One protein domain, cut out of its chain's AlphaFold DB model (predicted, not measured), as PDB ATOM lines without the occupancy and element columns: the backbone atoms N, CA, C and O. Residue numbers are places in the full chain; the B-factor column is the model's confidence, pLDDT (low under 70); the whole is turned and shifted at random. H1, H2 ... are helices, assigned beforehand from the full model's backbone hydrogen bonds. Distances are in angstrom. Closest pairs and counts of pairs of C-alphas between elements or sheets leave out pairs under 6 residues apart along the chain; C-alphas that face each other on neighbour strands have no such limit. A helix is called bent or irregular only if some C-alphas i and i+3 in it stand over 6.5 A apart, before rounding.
ATOM      1  N   TYR A   3     116.838 117.076  74.594       80.94
ATOM      2  CA  TYR A   3     117.428 116.337  73.471       80.94
ATOM      3  C   TYR A   3     117.119 114.827  73.507       80.94
ATOM      4  O   TYR A   3     116.508 114.298  72.581       80.94
ATOM      5  N   ASN A   4     117.428 114.145  74.617       80.38
ATOM      6  CA  ASN A   4     117.186 112.702  74.765       80.38
ATOM      7  C   ASN A   4     115.694 112.349  74.674       80.38
ATOM      8  O   ASN A   4     115.333 111.323  74.106       80.38
ATOM      9  N   GLU A   5     114.821 113.209  75.201       82.19
ATOM     10  CA  GLU A   5     113.368 113.009  75.130       82.19
ATOM     11  C   GLU A   5     112.829 113.165  73.699       82.19
ATOM     12  O   GLU A   5     111.907 112.449  73.316       82.19
ATOM     13  N   ILE A   6     113.412 114.050  72.879       84.88
ATOM     14  CA  ILE A   6     113.050 114.188  71.459       84.88
ATOM     15  C   ILE A   6     113.432 112.925  70.675       84.88
ATOM     16  O   ILE A   6     112.605 112.432  69.908       84.88
ATOM     17  N   HIS A   7     114.638 112.383  70.885       83.69
ATOM     18  CA  HIS A   7     115.090 111.164  70.204       83.69
ATOM     19  C   HIS A   7     114.284 109.931  70.632       83.69
ATOM     20  O   HIS A   7     113.756 109.230  69.775       83.69
ATOM     21  N   GLN A   8     114.029 109.748  71.933       85.19
ATOM     22  CA  GLN A   8     113.159 108.668  72.421       85.19
ATOM     23  C   GLN A   8     111.728 108.753  71.864       85.19
ATOM     24  O   GLN A   8     111.105 107.736  71.546       85.19
ATOM     25  N   LEU A   9     111.172 109.963  71.732       85.12
ATOM     26  CA  LEU A   9     109.836 110.142  71.163       85.12
ATOM     27  C   LEU A   9     109.807 109.936  69.637       85.12
ATOM     28  O   LEU A   9     108.785 109.498  69.112       85.12
ATOM     29  N   ARG A  10     110.908 110.202  68.922       85.06
ATOM     30  CA  ARG A  10     111.048 109.850  67.498       85.06
ATOM     31  C   ARG A  10     111.148 108.339  67.299       85.06
ATOM     32  O   ARG A  10     110.431 107.810  66.455       85.06
ATOM     33  N   ASP A  11     111.941 107.657  68.120       82.69
ATOM     34  CA  ASP A  11     112.128 106.201  68.045       82.69
ATOM     35  C   ASP A  11     110.841 105.432  68.380       82.69
ATOM     36  O   ASP A  11     110.578 104.363  67.838       82.69
ATOM     37  N   THR A  12     109.980 106.015  69.217       84.94
ATOM     38  CA  THR A  12     108.635 105.488  69.515       84.94
ATOM     39  C   THR A  12     107.571 105.878  68.476       84.94
ATOM     40  O   THR A  12     106.396 105.553  68.648       84.94
ATOM     41  N   GLY A  13     107.956 106.551  67.383       84.81
ATOM     42  CA  GLY A  13     107.100 106.826  66.224       84.81
ATOM     43  C   GLY A  13     106.243 108.097  66.306       84.81
ATOM     44  O   GLY A  13     105.335 108.276  65.493       84.81
ATOM     45  N   PHE A  14     106.487 109.007  67.259       86.81
ATOM     46  CA  PHE A  14     105.726 110.260  67.335       86.81
ATOM     47  C   PHE A  14     106.136 111.248  66.234       86.81
ATOM     48  O   PHE A  14     107.313 111.482  65.965       86.81
ATOM     49  N   SER A  15     105.149 111.931  65.641       88.50
ATOM     50  CA  SER A  15     105.421 113.021  64.697       88.50
ATOM     51  C   SER A  15     106.020 114.249  65.397       88.50
ATOM     52  O   SER A  15     105.661 114.570  66.534       88.50
ATOM     53  N   ASN A  16     106.846 115.025  64.683       86.88
ATOM     54  CA  ASN A  16     107.467 116.255  65.206       86.88
ATOM     55  C   ASN A  16     106.448 117.246  65.824       86.88
ATOM     56  O   ASN A  16     106.774 117.979  66.755       86.88
ATOM     57  N   SER A  17     105.193 117.255  65.351       85.25
ATOM     58  CA  SER A  17     104.125 118.104  65.914       85.25
ATOM     59  C   SER A  17     103.569 117.580  67.241       85.25
ATOM     60  O   SER A  17     103.196 118.373  68.106       85.25
ATOM     61  N   ALA A  18     103.500 116.259  67.410       84.00
ATOM     62  CA  ALA A  18     103.072 115.639  68.660       84.00
ATOM     63  C   ALA A  18     104.144 115.807  69.747       84.00
ATOM     64  O   ALA A  18     103.816 116.155  70.880       84.00
ATOM     65  N   ILE A  19     105.420 115.669  69.372       85.75
ATOM     66  CA  ILE A  19     106.570 115.915  70.253       85.75
ATOM     67  C   ILE A  19     106.579 117.375  70.732       85.75
ATOM     68  O   ILE A  19     106.659 117.625  71.932       85.75
ATOM     69  N   ALA A  20     106.389 118.336  69.820       86.38
ATOM     70  CA  ALA A  20     106.314 119.764  70.147       86.38
ATOM     71  C   ALA A  20     105.219 120.085  71.181       86.38
ATOM     72  O   ALA A  20     105.462 120.804  72.150       86.38
ATOM     73  N   LYS A  21     104.019 119.503  71.021       84.75
ATOM     74  CA  LYS A  21     102.914 119.666  71.980       84.75
ATOM     75  C   LYS A  21     103.208 119.013  73.332       84.75
ATOM     76  O   LYS A  21     102.879 119.598  74.360       84.75
ATOM     77  N   LYS A  22     103.824 117.826  73.338       85.25
ATOM     78  CA  LYS A  22     104.111 117.052  74.557       85.25
ATOM     79  C   LYS A  22     105.211 117.695  75.403       85.25
ATOM     80  O   LYS A  22     105.055 117.809  76.612       85.25
ATOM     81  N   LEU A  23     106.269 118.174  74.752       83.56
ATOM     82  CA  LEU A  23     107.412 118.826  75.396       83.56
ATOM     83  C   LEU A  23     107.242 120.350  75.544       83.56
ATOM     84  O   LEU A  23     108.114 121.013  76.095       83.56
ATOM     85  N   LYS A  24     106.119 120.916  75.070       85.06
ATOM     86  CA  LYS A  24     105.812 122.362  75.092       85.06
ATOM     87  C   LYS A  24     106.918 123.234  74.472       85.06
ATOM     88  O   LYS A  24     107.196 124.333  74.948       85.06
ATOM     89  N   ILE A  25     107.525 122.762  73.386       83.94
ATOM     90  CA  ILE A  25     108.562 123.478  72.624       83.94
ATOM     91  C   ILE A  25     108.106 123.715  71.183       83.94
ATOM     92  O   ILE A  25     107.189 123.059  70.690       83.94
ATOM     93  N   SER A  26     108.718 124.680  70.494       82.69
ATOM     94  CA  SER A  26     108.356 124.977  69.105       82.69
ATOM     95  C   SER A  26     108.691 123.800  68.184       82.69
ATOM     96  O   SER A  26     109.702 123.120  68.361       82.69
ATOM     97  N   ARG A  27     107.860 123.579  67.158       83.62
ATOM     98  CA  ARG A  27     108.088 122.528  66.151       83.62
ATOM     99  C   ARG A  27     109.460 122.658  65.485       83.62
ATOM    100  O   ARG A  27     110.095 121.642  65.237       83.62
ATOM    101  N   ASN A  28     109.921 123.887  65.256       83.88
ATOM    102  CA  ASN A  28     111.240 124.142  64.679       83.88
ATOM    103  C   ASN A  28     112.353 123.652  65.615       83.88
ATOM    104  O   ASN A  28     113.206 122.909  65.165       83.88
ATOM    105  N   ARG A  29     112.262 123.899  66.932       80.31
ATOM    106  CA  ARG A  29     113.236 123.362  67.901       80.31
ATOM    107  C   ARG A  29     113.258 121.838  67.968       80.31
ATOM    108  O   ARG A  29     114.315 121.266  68.176       80.31
ATOM    109  N   VAL A  30     112.113 121.176  67.788       83.19
ATOM    110  CA  VAL A  30     112.063 119.703  67.708       83.19
ATOM    111  C   VAL A  30     112.802 119.191  66.471       83.19
ATOM    112  O   VAL A  30     113.469 118.163  66.538       83.19
ATOM    113  N   ILE A  31     112.666 119.889  65.343       84.50
ATOM    114  CA  ILE A  31     113.354 119.543  64.096       84.50
ATOM    115  C   ILE A  31     114.852 119.806  64.240       84.50
ATOM    116  O   ILE A  31     115.633 118.897  63.982       84.50
ATOM    117  N   ASP A  32     115.224 120.996  64.709       82.62
ATOM    118  CA  ASP A  32     116.613 121.418  64.880       82.62
ATOM    119  C   ASP A  32     117.350 120.479  65.841       82.62
ATOM    120  O   ASP A  32     118.361 119.897  65.468       82.62
ATOM    121  N   TYR A  33     116.808 120.239  67.042       85.31
ATOM    122  CA  TYR A  33     117.456 119.374  68.035       85.31
ATOM    123  C   TYR A  33     117.441 117.904  67.635       85.31
ATOM    124  O   TYR A  33     118.406 117.207  67.906       85.31
ATOM    125  N   GLY A  34     116.388 117.423  66.970       82.12
ATOM    126  CA  GLY A  34     116.329 116.029  66.525       82.12
ATOM    127  C   GLY A  34     117.252 115.709  65.344       82.12
ATOM    128  O   GLY A  34     117.429 114.535  65.026       82.12
ATOM    129  N   ASN A  35     117.778 116.730  64.662       84.25
ATOM    130  CA  ASN A  35     118.707 116.583  63.541       84.25
ATOM    131  C   ASN A  35     120.168 116.845  63.945       84.25
ATOM    132  O   ASN A  35     121.057 116.626  63.129       84.25
ATOM    133  N   MET A  36     120.415 117.316  65.171       85.19
ATOM    134  CA  MET A  36     121.759 117.505  65.720       85.19
ATOM    135  C   MET A  36     122.310 116.175  66.233       85.19
ATOM    136  O   MET A  36     121.581 115.386  66.844       85.19
ATOM    137  N   THR A  37     123.603 115.935  66.029       81.25
ATOM    138  CA  THR A  37     124.290 114.844  66.728       81.25
ATOM    139  C   THR A  37     124.447 115.185  68.219       81.25
ATOM    140  O   THR A  37     124.298 116.350  68.603       81.25
ATOM    141  N   PRO A  38     124.723 114.196  69.092       76.50
ATOM    142  CA  PRO A  38     124.953 114.465  70.510       76.50
ATOM    143  C   PRO A  38     126.095 115.462  70.734       76.50
ATOM    144  O   PRO A  38     125.988 116.318  71.612       76.50
ATOM    145  N   ASP A  39     127.138 115.391  69.904       75.38
ATOM    146  CA  ASP A  39     128.286 116.296  69.946       75.38
ATOM    147  C   ASP A  39     127.897 117.706  69.476       75.38
ATOM    148  O   ASP A  39     128.155 118.671  70.195       75.38
ATOM    149  N   ASP A  40     127.152 117.836  68.370       78.88
ATOM    150  CA  ASP A  40     126.654 119.138  67.886       78.88
ATOM    151  C   ASP A  40     125.702 119.806  68.888       78.88
ATOM    152  O   ASP A  40     125.695 121.026  69.052       78.88
ATOM    153  N   PHE A  41     124.867 119.019  69.575       78.62
ATOM    154  CA  PHE A  41     123.969 119.542  70.600       78.62
ATOM    155  C   PHE A  41     124.747 119.992  71.842       78.62
ATOM    156  O   PHE A  41     124.431 121.036  72.418       78.62
ATOM    157  N   CYS A  42     125.778 119.242  72.243       72.06
ATOM    158  CA  CYS A  42     126.690 119.649  73.308       72.06
ATOM    159  C   CYS A  42     127.424 120.947  72.944       72.06
ATOM    160  O   CYS A  42     127.405 121.885  73.741       72.06
ATOM    161  N   GLU A  43     127.980 121.062  71.734       75.12
ATOM    162  CA  GLU A  43     128.595 122.301  71.246       75.12
ATOM    163  C   GLU A  43     127.594 123.460  71.179       75.12
ATOM    164  O   GLU A  43     127.906 124.578  71.587       75.12
ATOM    165  N   PHE A  44     126.356 123.208  70.750       75.50
ATOM    166  CA  PHE A  44     125.293 124.208  70.747       75.50
ATOM    167  C   PHE A  44     124.977 124.706  72.165       75.50
ATOM    168  O   PHE A  44     124.889 125.916  72.387       75.50
ATOM    169  N   VAL A  45     124.854 123.808  73.145       71.75
ATOM    170  CA  VAL A  45     124.636 124.172  74.555       71.75
ATOM    171  C   VAL A  45     125.826 124.955  75.117       71.75
ATOM    172  O   VAL A  45     125.612 125.951  75.810       71.75
ATOM    173  N   LEU A  46     127.058 124.576  74.771       67.56
ATOM    174  CA  LEU A  46     128.271 125.310  75.148       67.56
ATOM    175  C   LEU A  46     128.330 126.699  74.481       67.56
ATOM    176  O   LEU A  46     128.681 127.688  75.123       67.56
ATOM    177  N   SER A  47     127.895 126.828  73.225       65.56
ATOM    178  CA  SER A  47     127.835 128.115  72.514       65.56
ATOM    179  C   SER A  47     126.807 129.081  73.120       65.56
ATOM    180  O   SER A  47     127.000 130.297  73.101       65.56
ATOM    181  N   LEU A  48     125.729 128.555  73.716       61.84
ATOM    182  CA  LEU A  48     124.742 129.351  74.449       61.84
ATOM    183  C   LEU A  48     125.299 129.909  75.766       61.84
ATOM    184  O   LEU A  48     124.792 130.929  76.236       61.84
ATOM    185  N   GLN A  49     126.323 129.271  76.342       56.88
ATOM    186  CA  GLN A  49     127.020 129.750  77.539       56.88
ATOM    187  C   GLN A  49     128.020 130.873  77.215       56.88
ATOM    188  O   GLN A  49     128.192 131.778  78.026       56.88
ATOM    189  N   ASN A  50     128.591 130.891  76.006       52.09
ATOM    190  CA  ASN A  50     129.596 131.868  75.564       52.09
ATOM    191  C   ASN A  50     129.015 133.043  74.754       52.09
ATOM    192  O   ASN A  50     129.596 133.481  73.759       52.09
ATOM    193  N   ARG A  51     127.858 133.592  75.151       56.94
ATOM    194  CA  ARG A  51     127.408 134.870  74.574       56.94
ATOM    195  C   ARG A  51     128.244 136.008  75.145       56.94
ATOM    196  O   ARG A  51     127.988 136.429  76.271       56.94
ATOM    197  N   SER A  52     129.158 136.543  74.339       59.75
ATOM    198  CA  SER A  52     129.838 137.789  74.678       59.75
ATOM    199  C   SER A  52     128.819 138.927  74.794       59.75
ATOM    200  O   SER A  52     128.004 139.181  73.896       59.75
ATOM    201  N   LYS A  53     128.793 139.588  75.948       72.56
ATOM    202  CA  LYS A  53     127.928 140.736  76.213       72.56
ATOM    203  C   LYS A  53     128.644 141.991  75.752       72.56
ATOM    204  O   LYS A  53     129.862 142.105  75.787       72.56
ATOM    205  N   LYS A  54     127.860 142.993  75.356       71.62
ATOM    206  CA  LYS A  54     128.383 144.287  74.880       71.62
ATOM    207  C   LYS A  54     129.261 145.022  75.906       71.62
ATOM    208  O   LYS A  54     129.952 145.957  75.529       71.62
ATOM    209  N   LEU A  55     129.195 144.626  77.178       75.44
ATOM    210  CA  LEU A  55     129.937 145.214  78.294       75.44
ATOM    211  C   LEU A  55     131.124 144.353  78.758       75.44
ATOM    212  O   LEU A  55     131.858 144.787  79.641       75.44
ATOM    213  N   ASP A  56     131.349 143.182  78.151       75.81
ATOM    214  CA  ASP A  56     132.499 142.319  78.457       75.81
ATOM    215  C   ASP A  56     133.856 143.020  78.268       75.81
ATOM    216  O   ASP A  56     134.728 142.821  79.110       75.81
ATOM    217  N   PRO A  57     134.059 143.908  77.268       81.75
ATOM    218  CA  PRO A  57     135.319 144.648  77.140       81.75
ATOM    219  C   PRO A  57     135.628 145.580  78.321       81.75
ATOM    220  O   PRO A  57     136.783 145.935  78.529       81.75
ATOM    221  N   TYR A  58     134.611 145.976  79.092       79.94
ATOM    222  CA  TYR A  58     134.728 146.884  80.242       79.94
ATOM    223  C   TYR A  58     134.573 146.148  81.578       79.94
ATOM    224  O   TYR A  58     134.373 146.765  82.623       79.94
ATOM    225  N   HIS A  59     134.625 144.816  81.545       79.31
ATOM    226  CA  HIS A  59     134.382 143.956  82.693       79.31
ATOM    227  C   HIS A  59     135.305 144.273  83.876       79.31
ATOM    228  O   HIS A  59     134.820 144.475  84.987       79.31
ATOM    229  N   GLU A  60     136.618 144.350  83.644       79.62
ATOM    230  CA  GLU A  60     137.594 144.560  84.720       79.62
ATOM    231  C   GLU A  60     137.465 145.939  85.375       79.62
ATOM    232  O   GLU A  60     137.506 146.032  86.599       79.62
ATOM    233  N   GLU A  61     137.208 146.984  84.585       82.12
ATOM    234  CA  GLU A  61     136.976 148.352  85.069       82.12
ATOM    235  C   GLU A  61     135.730 148.425  85.963       82.12
ATOM    236  O   GLU A  61     135.782 148.928  87.087       82.12
ATOM    237  N   ILE A  62     134.611 147.844  85.510       80.25
ATOM    238  CA  ILE A  62     133.352 147.838  86.270       80.25
ATOM    239  C   ILE A  62     133.506 147.036  87.570       80.25
ATOM    240  O   ILE A  62     133.002 147.451  88.616       80.25
ATOM    241  N   VAL A  63     134.202 145.894  87.532       83.31
ATOM    242  CA  VAL A  63     134.498 145.098  88.734       83.31
ATOM    243  C   VAL A  63     135.431 145.858  89.678       83.31
ATOM    244  O   VAL A  63     135.225 145.802  90.890       83.31
ATOM    245  N   GLY A  64     136.418 146.588  89.152       80.94
ATOM    246  CA  GLY A  64     137.296 147.469  89.923       80.94
ATOM    247  C   GLY A  64     136.503 148.521  90.696       80.94
ATOM    248  O   GLY A  64     136.604 148.584  91.920       80.94
ATOM    249  N   TRP A  65     135.617 149.250  90.011       80.94
ATOM    250  CA  TRP A  65     134.755 150.255  90.641       80.94
ATOM    251  C   TRP A  65     133.822 149.651  91.691       80.94
ATOM    252  O   TRP A  65     133.645 150.226  92.759       80.94
ATOM    253  N   LEU A  66     133.250 148.473  91.427       78.31
ATOM    254  CA  LEU A  66     132.381 147.781  92.383       78.31
ATOM    255  C   LEU A  66     133.134 147.231  93.604       78.31
ATOM    256  O   LEU A  66     132.528 147.085  94.663       78.31
ATOM    257  N   LYS A  67     134.424 146.903  93.478       78.94
ATOM    258  CA  LYS A  67     135.266 146.481  94.610       78.94
ATOM    259  C   LYS A  67     135.724 147.669  95.453       78.94
ATOM    260  O   LYS A  67     135.768 147.548  96.674       78.94
ATOM    261  N   GLU A  68     136.051 148.788  94.814       77.62
ATOM    262  CA  GLU A  68     136.458 150.028  95.483       77.62
ATOM    263  C   GLU A  68     135.266 150.726  96.160       77.62
ATOM    264  O   GLU A  68     135.377 151.207  97.288       77.62
ATOM    265  N   HIS A  69     134.100 150.700  95.507       74.88
ATOM    266  CA  HIS A  69     132.857 151.321  95.965       74.88
ATOM    267  C   HIS A  69     131.657 150.354  95.813       74.88
ATOM    268  O   HIS A  69     130.890 150.426  94.842       74.88
ATOM    269  N   PRO A  70     131.458 149.422  96.771       72.19
ATOM    270  CA  PRO A  70     130.390 148.410  96.720       72.19
ATOM    271  C   PRO A  70     128.953 148.962  96.659       72.19
ATOM    272  O   PRO A  70     128.019 148.254  96.255       72.19
ATOM    273  N   ASP A  71     128.761 150.224  97.039       64.06
ATOM    274  CA  ASP A  71     127.502 150.971  97.073       64.06
ATOM    275  C   ASP A  71     127.077 151.552  95.708       64.06
ATOM    276  O   ASP A  71     125.908 151.911  95.533       64.06
ATOM    277  N   LEU A  72     127.964 151.560  94.700       72.06
ATOM    278  CA  LEU A  72     127.696 152.162  93.386       72.06
ATOM    279  C   LEU A  72     126.447 151.601  92.694       72.06
ATOM    280  O   LEU A  72     126.268 150.395  92.484       72.06
ATOM    281  N   THR A  73     125.549 152.480  92.271       72.44
ATOM    282  CA  THR A  73     124.351 152.077  91.531       72.44
ATOM    283  C   THR A  73     124.664 151.820  90.056       72.44
ATOM    284  O   THR A  73     125.575 152.406  89.480       72.44
ATOM    285  N   GLY A  74     123.868 150.972  89.395       71.62
ATOM    286  CA  GLY A  74     124.030 150.728  87.954       71.62
ATOM    287  C   GLY A  74     123.786 151.964  87.073       71.62
ATOM    288  O   GLY A  74     124.195 151.952  85.922       71.62
ATOM    289  N   ALA A  75     123.147 153.013  87.610       68.06
ATOM    290  CA  ALA A  75     123.029 154.318  86.952       68.06
ATOM    291  C   ALA A  75     124.353 155.100  87.032       68.06
ATOM    292  O   ALA A  75     124.854 155.549  86.016       68.06
ATOM    293  N   GLN A  76     124.990 155.147  88.208       69.00
ATOM    294  CA  GLN A  76     126.303 155.791  88.371       69.00
ATOM    295  C   GLN A  76     127.397 155.101  87.550       69.00
ATOM    296  O   GLN A  76     128.264 155.762  86.996       69.00
ATOM    297  N   ILE A  77     127.344 153.771  87.439       77.56
ATOM    298  CA  ILE A  77     128.274 153.020  86.583       77.56
ATOM    299  C   ILE A  77     128.018 153.327  85.104       77.56
ATOM    300  O   ILE A  77     128.966 153.398  84.335       77.56
ATOM    301  N   PHE A  78     126.762 153.530  84.697       74.88
ATOM    302  CA  PHE A  78     126.440 153.961  83.336       74.88
ATOM    303  C   PHE A  78     127.026 155.349  83.036       74.88
ATOM    304  O   PHE A  78     127.715 155.496  82.031       74.88
ATOM    305  N   ASP A  79     126.863 156.300  83.956       68.81
ATOM    306  CA  ASP A  79     127.442 157.642  83.833       68.81
ATOM    307  C   ASP A  79     128.983 157.586  83.771       68.81
ATOM    308  O   ASP A  79     129.601 158.237  82.934       68.81
ATOM    309  N   TRP A  80     129.633 156.742  84.583       75.50
ATOM    310  CA  TRP A  80     131.096 156.587  84.561       75.50
ATOM    311  C   TRP A  80     131.619 155.915  83.288       75.50
ATOM    312  O   TRP A  80     132.709 156.254  82.827       75.50
ATOM    313  N   LEU A  81     130.862 154.984  82.701       77.56
ATOM    314  CA  LEU A  81     131.193 154.398  81.399       77.56
ATOM    315  C   LEU A  81     131.133 155.450  80.280       77.56
ATOM    316  O   LEU A  81     131.963 155.418  79.369       77.56
ATOM    317  N   GLU A  82     130.193 156.393  80.351       72.12
ATOM    318  CA  GLU A  82     130.078 157.489  79.386       72.12
ATOM    319  C   GLU A  82     131.177 158.547  79.596       72.12
ATOM    320  O   GLU A  82     131.874 158.903  78.647       72.12
ATOM    321  N   GLU A  83     131.405 158.983  80.838       67.62
ATOM    322  CA  GLU A  83     132.358 160.051  81.176       67.62
ATOM    323  C   GLU A  83     133.831 159.626  81.087       67.62
ATOM    324  O   GLU A  83     134.665 160.396  80.613       67.62
ATOM    325  N   ARG A  84     134.180 158.422  81.564       75.69
ATOM    326  CA  ARG A  84     135.585 157.981  81.671       75.69
ATOM    327  C   ARG A  84     136.053 157.157  80.479       75.69
ATOM    328  O   ARG A  84     137.243 157.150  80.181       75.69
ATOM    329  N   LEU A  85     135.131 156.454  79.818       76.31
ATOM    330  CA  LEU A  85     135.441 155.495  78.752       76.31
ATOM    331  C   LEU A  85     134.731 155.814  77.423       76.31
ATOM    332  O   LEU A  85     134.943 155.107  76.438       76.31
ATOM    333  N   GLY A  86     133.920 156.879  77.366       73.25
ATOM    334  CA  GLY A  86     133.289 157.365  76.134       73.25
ATOM    335  C   GLY A  86     132.201 156.445  75.569       73.25
ATOM    336  O   GLY A  86     131.929 156.474  74.366       73.25
ATOM    337  N   VAL A  87     131.593 155.591  76.397       73.44
ATOM    338  CA  VAL A  87     130.655 154.551  75.949       73.44
ATOM    339  C   VAL A  87     129.217 155.082  75.909       73.44
ATOM    340  O   VAL A  87     128.486 154.982  76.885       73.44
ATOM    341  N   SER A  88     128.773 155.588  74.754       64.81
ATOM    342  CA  SER A  88     127.419 156.164  74.579       64.81
ATOM    343  C   SER A  88     126.417 155.259  73.836       64.81
ATOM    344  O   SER A  88     125.226 155.554  73.750       64.81
ATOM    345  N   ALA A  89     126.864 154.117  73.299       68.88
ATOM    346  CA  ALA A  89     126.045 153.236  72.452       68.88
ATOM    347  C   ALA A  89     125.227 152.170  73.221       68.88
ATOM    348  O   ALA A  89     124.601 151.297  72.608       68.88
ATOM    349  N   ILE A  90     125.255 152.185  74.557       75.88
ATOM    350  CA  ILE A  90     124.663 151.145  75.408       75.88
ATOM    351  C   ILE A  90     123.498 151.739  76.199       75.88
ATOM    352  O   ILE A  90     123.582 152.839  76.715       75.88
ATOM    353  N   ALA A  91     122.386 151.013  76.299       75.00
ATOM    354  CA  ALA A  91     121.260 151.451  77.119       75.00
ATOM    355  C   ALA A  91     121.534 151.211  78.613       75.00
ATOM    356  O   ALA A  91     121.996 150.134  78.995       75.00
ATOM    357  N   GLU A  92     121.129 152.154  79.462       70.25
ATOM    358  CA  GLU A  92     121.302 152.110  80.923       70.25
ATOM    359  C   GLU A  92     120.797 150.798  81.565       70.25
ATOM    360  O   GLU A  92     121.430 150.228  82.453       70.25
ATOM    361  N   ASN A  93     119.679 150.243  81.081       74.50
ATOM    362  CA  ASN A  93     119.155 148.962  81.580       74.50
ATOM    363  C   ASN A  93     120.083 147.769  81.300       74.50
ATOM    364  O   ASN A  93     120.118 146.827  82.090       74.50
ATOM    365  N   THR A  94     120.846 147.805  80.205       79.69
ATOM    366  CA  THR A  94     121.851 146.781  79.890       79.69
ATOM    367  C   THR A  94     123.002 146.840  80.891       79.69
ATOM    368  O   THR A  94     123.432 145.794  81.369       79.69
ATOM    369  N   VAL A  95     123.432 148.048  81.279       79.38
ATOM    370  CA  VAL A  95     124.454 148.252  82.319       79.38
ATOM    371  C   VAL A  95     123.952 147.787  83.681       79.38
ATOM    372  O   VAL A  95     124.646 147.036  84.356       79.38
ATOM    373  N   ARG A  96     122.714 148.123  84.062       78.19
ATOM    374  CA  ARG A  96     122.118 147.647  85.323       78.19
ATOM    375  C   ARG A  96     122.070 146.122  85.424       78.19
ATOM    376  O   ARG A  96     122.414 145.579  86.469       78.19
ATOM    377  N   ASN A  97     121.645 145.442  84.360       79.12
ATOM    378  CA  ASN A  97     121.575 143.980  84.344       79.12
ATOM    379  C   ASN A  97     122.968 143.350  84.454       79.12
ATOM    380  O   ASN A  97     123.151 142.421  85.232       79.12
ATOM    381  N   TYR A  98     123.944 143.900  83.730       83.06
ATOM    382  CA  TYR A  98     125.326 143.432  83.764       83.06
ATOM    383  C   TYR A  98     125.982 143.654  85.136       83.06
ATOM    384  O   TYR A  98     126.579 142.745  85.694       83.06
ATOM    385  N   VAL A  99     125.783 144.823  85.751       81.50
ATOM    386  CA  VAL A  99     126.265 145.129  87.110       81.50
ATOM    387  C   VAL A  99     125.660 144.191  88.161       81.50
ATOM    388  O   VAL A  99     126.356 143.782  89.088       81.50
ATOM    389  N   ASN A 100     124.372 143.851  88.048       78.75
ATOM    390  CA  ASN A 100     123.733 142.908  88.971       78.75
ATOM    391  C   ASN A 100     124.336 141.505  88.852       78.75
ATOM    392  O   ASN A 100     124.604 140.870  89.865       78.75
ATOM    393  N   GLU A 101     124.602 141.057  87.629       81.06
ATOM    394  CA  GLU A 101     125.257 139.777  87.381       81.06
ATOM    395  C   GLU A 101     126.696 139.748  87.911       81.06
ATOM    396  O   GLU A 101     127.084 138.793  88.573       81.06
ATOM    397  N   LEU A 102     127.474 140.818  87.715       81.56
ATOM    398  CA  LEU A 102     128.821 140.923  88.288       81.56
ATOM    399  C   LEU A 102     128.803 140.883  89.819       81.56
ATOM    400  O   LEU A 102     129.670 140.266  90.431       81.56
ATOM    401  N   ARG A 103     127.803 141.498  90.454       79.25
ATOM    402  CA  ARG A 103     127.630 141.421  91.911       79.25
ATOM    403  C   ARG A 103     127.340 140.002  92.393       79.25
ATOM    404  O   ARG A 103     127.853 139.620  93.442       79.25
ATOM    405  N   GLU A 104     126.554 139.236  91.638       76.75
ATOM    406  CA  GLU A 104     126.285 137.824  91.933       76.75
ATOM    407  C   GLU A 104     127.533 136.952  91.732       76.75
ATOM    408  O   GLU A 104     127.861 136.165  92.617       76.75
ATOM    409  N   ILE A 105     128.261 137.134  90.623       79.88
ATOM    410  CA  ILE A 105     129.466 136.358  90.280       79.88
ATOM    411  C   ILE A 105     130.614 136.623  91.262       79.88
ATOM    412  O   ILE A 105     131.269 135.689  91.719       79.88
ATOM    413  N   TYR A 106     130.870 137.890  91.596       77.19
ATOM    414  CA  TYR A 106     131.993 138.290  92.451       77.19
ATOM    415  C   TYR A 106     131.626 138.404  93.935       77.19
ATOM    416  O   TYR A 106     132.449 138.865  94.726       77.19
ATOM    417  N   HIS A 107     130.407 138.005  94.317       70.31
ATOM    418  CA  HIS A 107     129.888 138.089  95.686       70.31
ATOM    419  C   HIS A 107     130.096 139.464  96.339       70.31
ATOM    420  O   HIS A 107     130.423 139.559  97.521       70.31
TER     421      HIS A 107
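This is residues 3 to 107 of the 510 residues of the protein "Transposase" of Planococcus antarcticus DSM 14505 (UniProt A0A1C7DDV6). Two small lobes of three helices each lie at the two ends of a long dumbbell: H5, H6 and H7 make one lobe, H1, H2 and H3 the other. H4 and the link after it bridge the gap between the lobes, and residues 45 to 52, of which 45 to 49 belong to H4, stand free there. The printed part has 105 residues with seven named helices, H1 to H7 in chain order, and no named strand; the class is all helix. The whole is extended, with a radius of gyration of the C-alphas of 20.9 A, and spans 60 by 22 by 22 A.

The longest helix by residues, H7, residues 92 to 105, touches H6, residues 74 to 85, about perpendicular at 75 degrees; H6 does so with residues 74 to 78 alone, and the closest C-alphas are those of Gly 74 and Arg 96, 4.5 A apart. H7, with residues 99 to 103 alone, only just touches residues 62 to 66 of H5, residues 56 to 68, with 3 pairs of C-alphas within 8 A, the closest those of Val 63 and Leu 102 at 7.1 A; their tilt is steep, 66 degrees, the same way. H5 and H6 are close but not clearly touching, their closest C-alphas, of Ile 62 and Ile 77, being 7.3 A apart. H4, residues 38 to 49, is apart from H5, H6 and H7. H4 is close to but not clearly touching H3, residues 27 to 35, with the closest C-alphas, of Tyr 33 and Phe 41, 7.0 A apart. H3 touches H2, residues 16 to 23, about perpendicular at 78 degrees, the closest C-alphas being those of Ala 20 and Arg 27, 5.2 A apart. H3 also touches H1, residues 3 to 11, about perpendicular at 88 degrees, with the C-alphas of Ile 6 and Gly 34 closest at 6.2 A. H1 and H2 only just touch, with 3 pairs of C-alphas within 8 A, the closest those of Leu 9 and Ile 19 at 6.7 A. The helix packing is mostly crossed: 0 of the 5 touching pairs are at a shallow tilt. Every O i to N i+4 pair is within hydrogen-bond range in H1, H2, H3, H4, H6 and H7; in H5 it is 7 of 9.

H7 is 20.1 A long from first to last C-alpha and ends at C-alpha 105, (129.466, 136.358, 90.280). H5 is 19.1 A long and irregular, with C-alphas 57 and 60 7.9 A apart. H4 is 17.0 A, H6 15.4 A, H1 12.7 A, H3 12.4 A and H2 10.5 A long. H1 begins at C-alpha 3, (117.428, 116.337, 73.471).

The two C-alphas farthest apart, those of Gly 13 and Glu 83, are 60.8 A apart. The printed part has no cut, and none of its links is long. The mean pLDDT of the printed part is 77.5; 14 residues are under 70, among them residues 46 to 52.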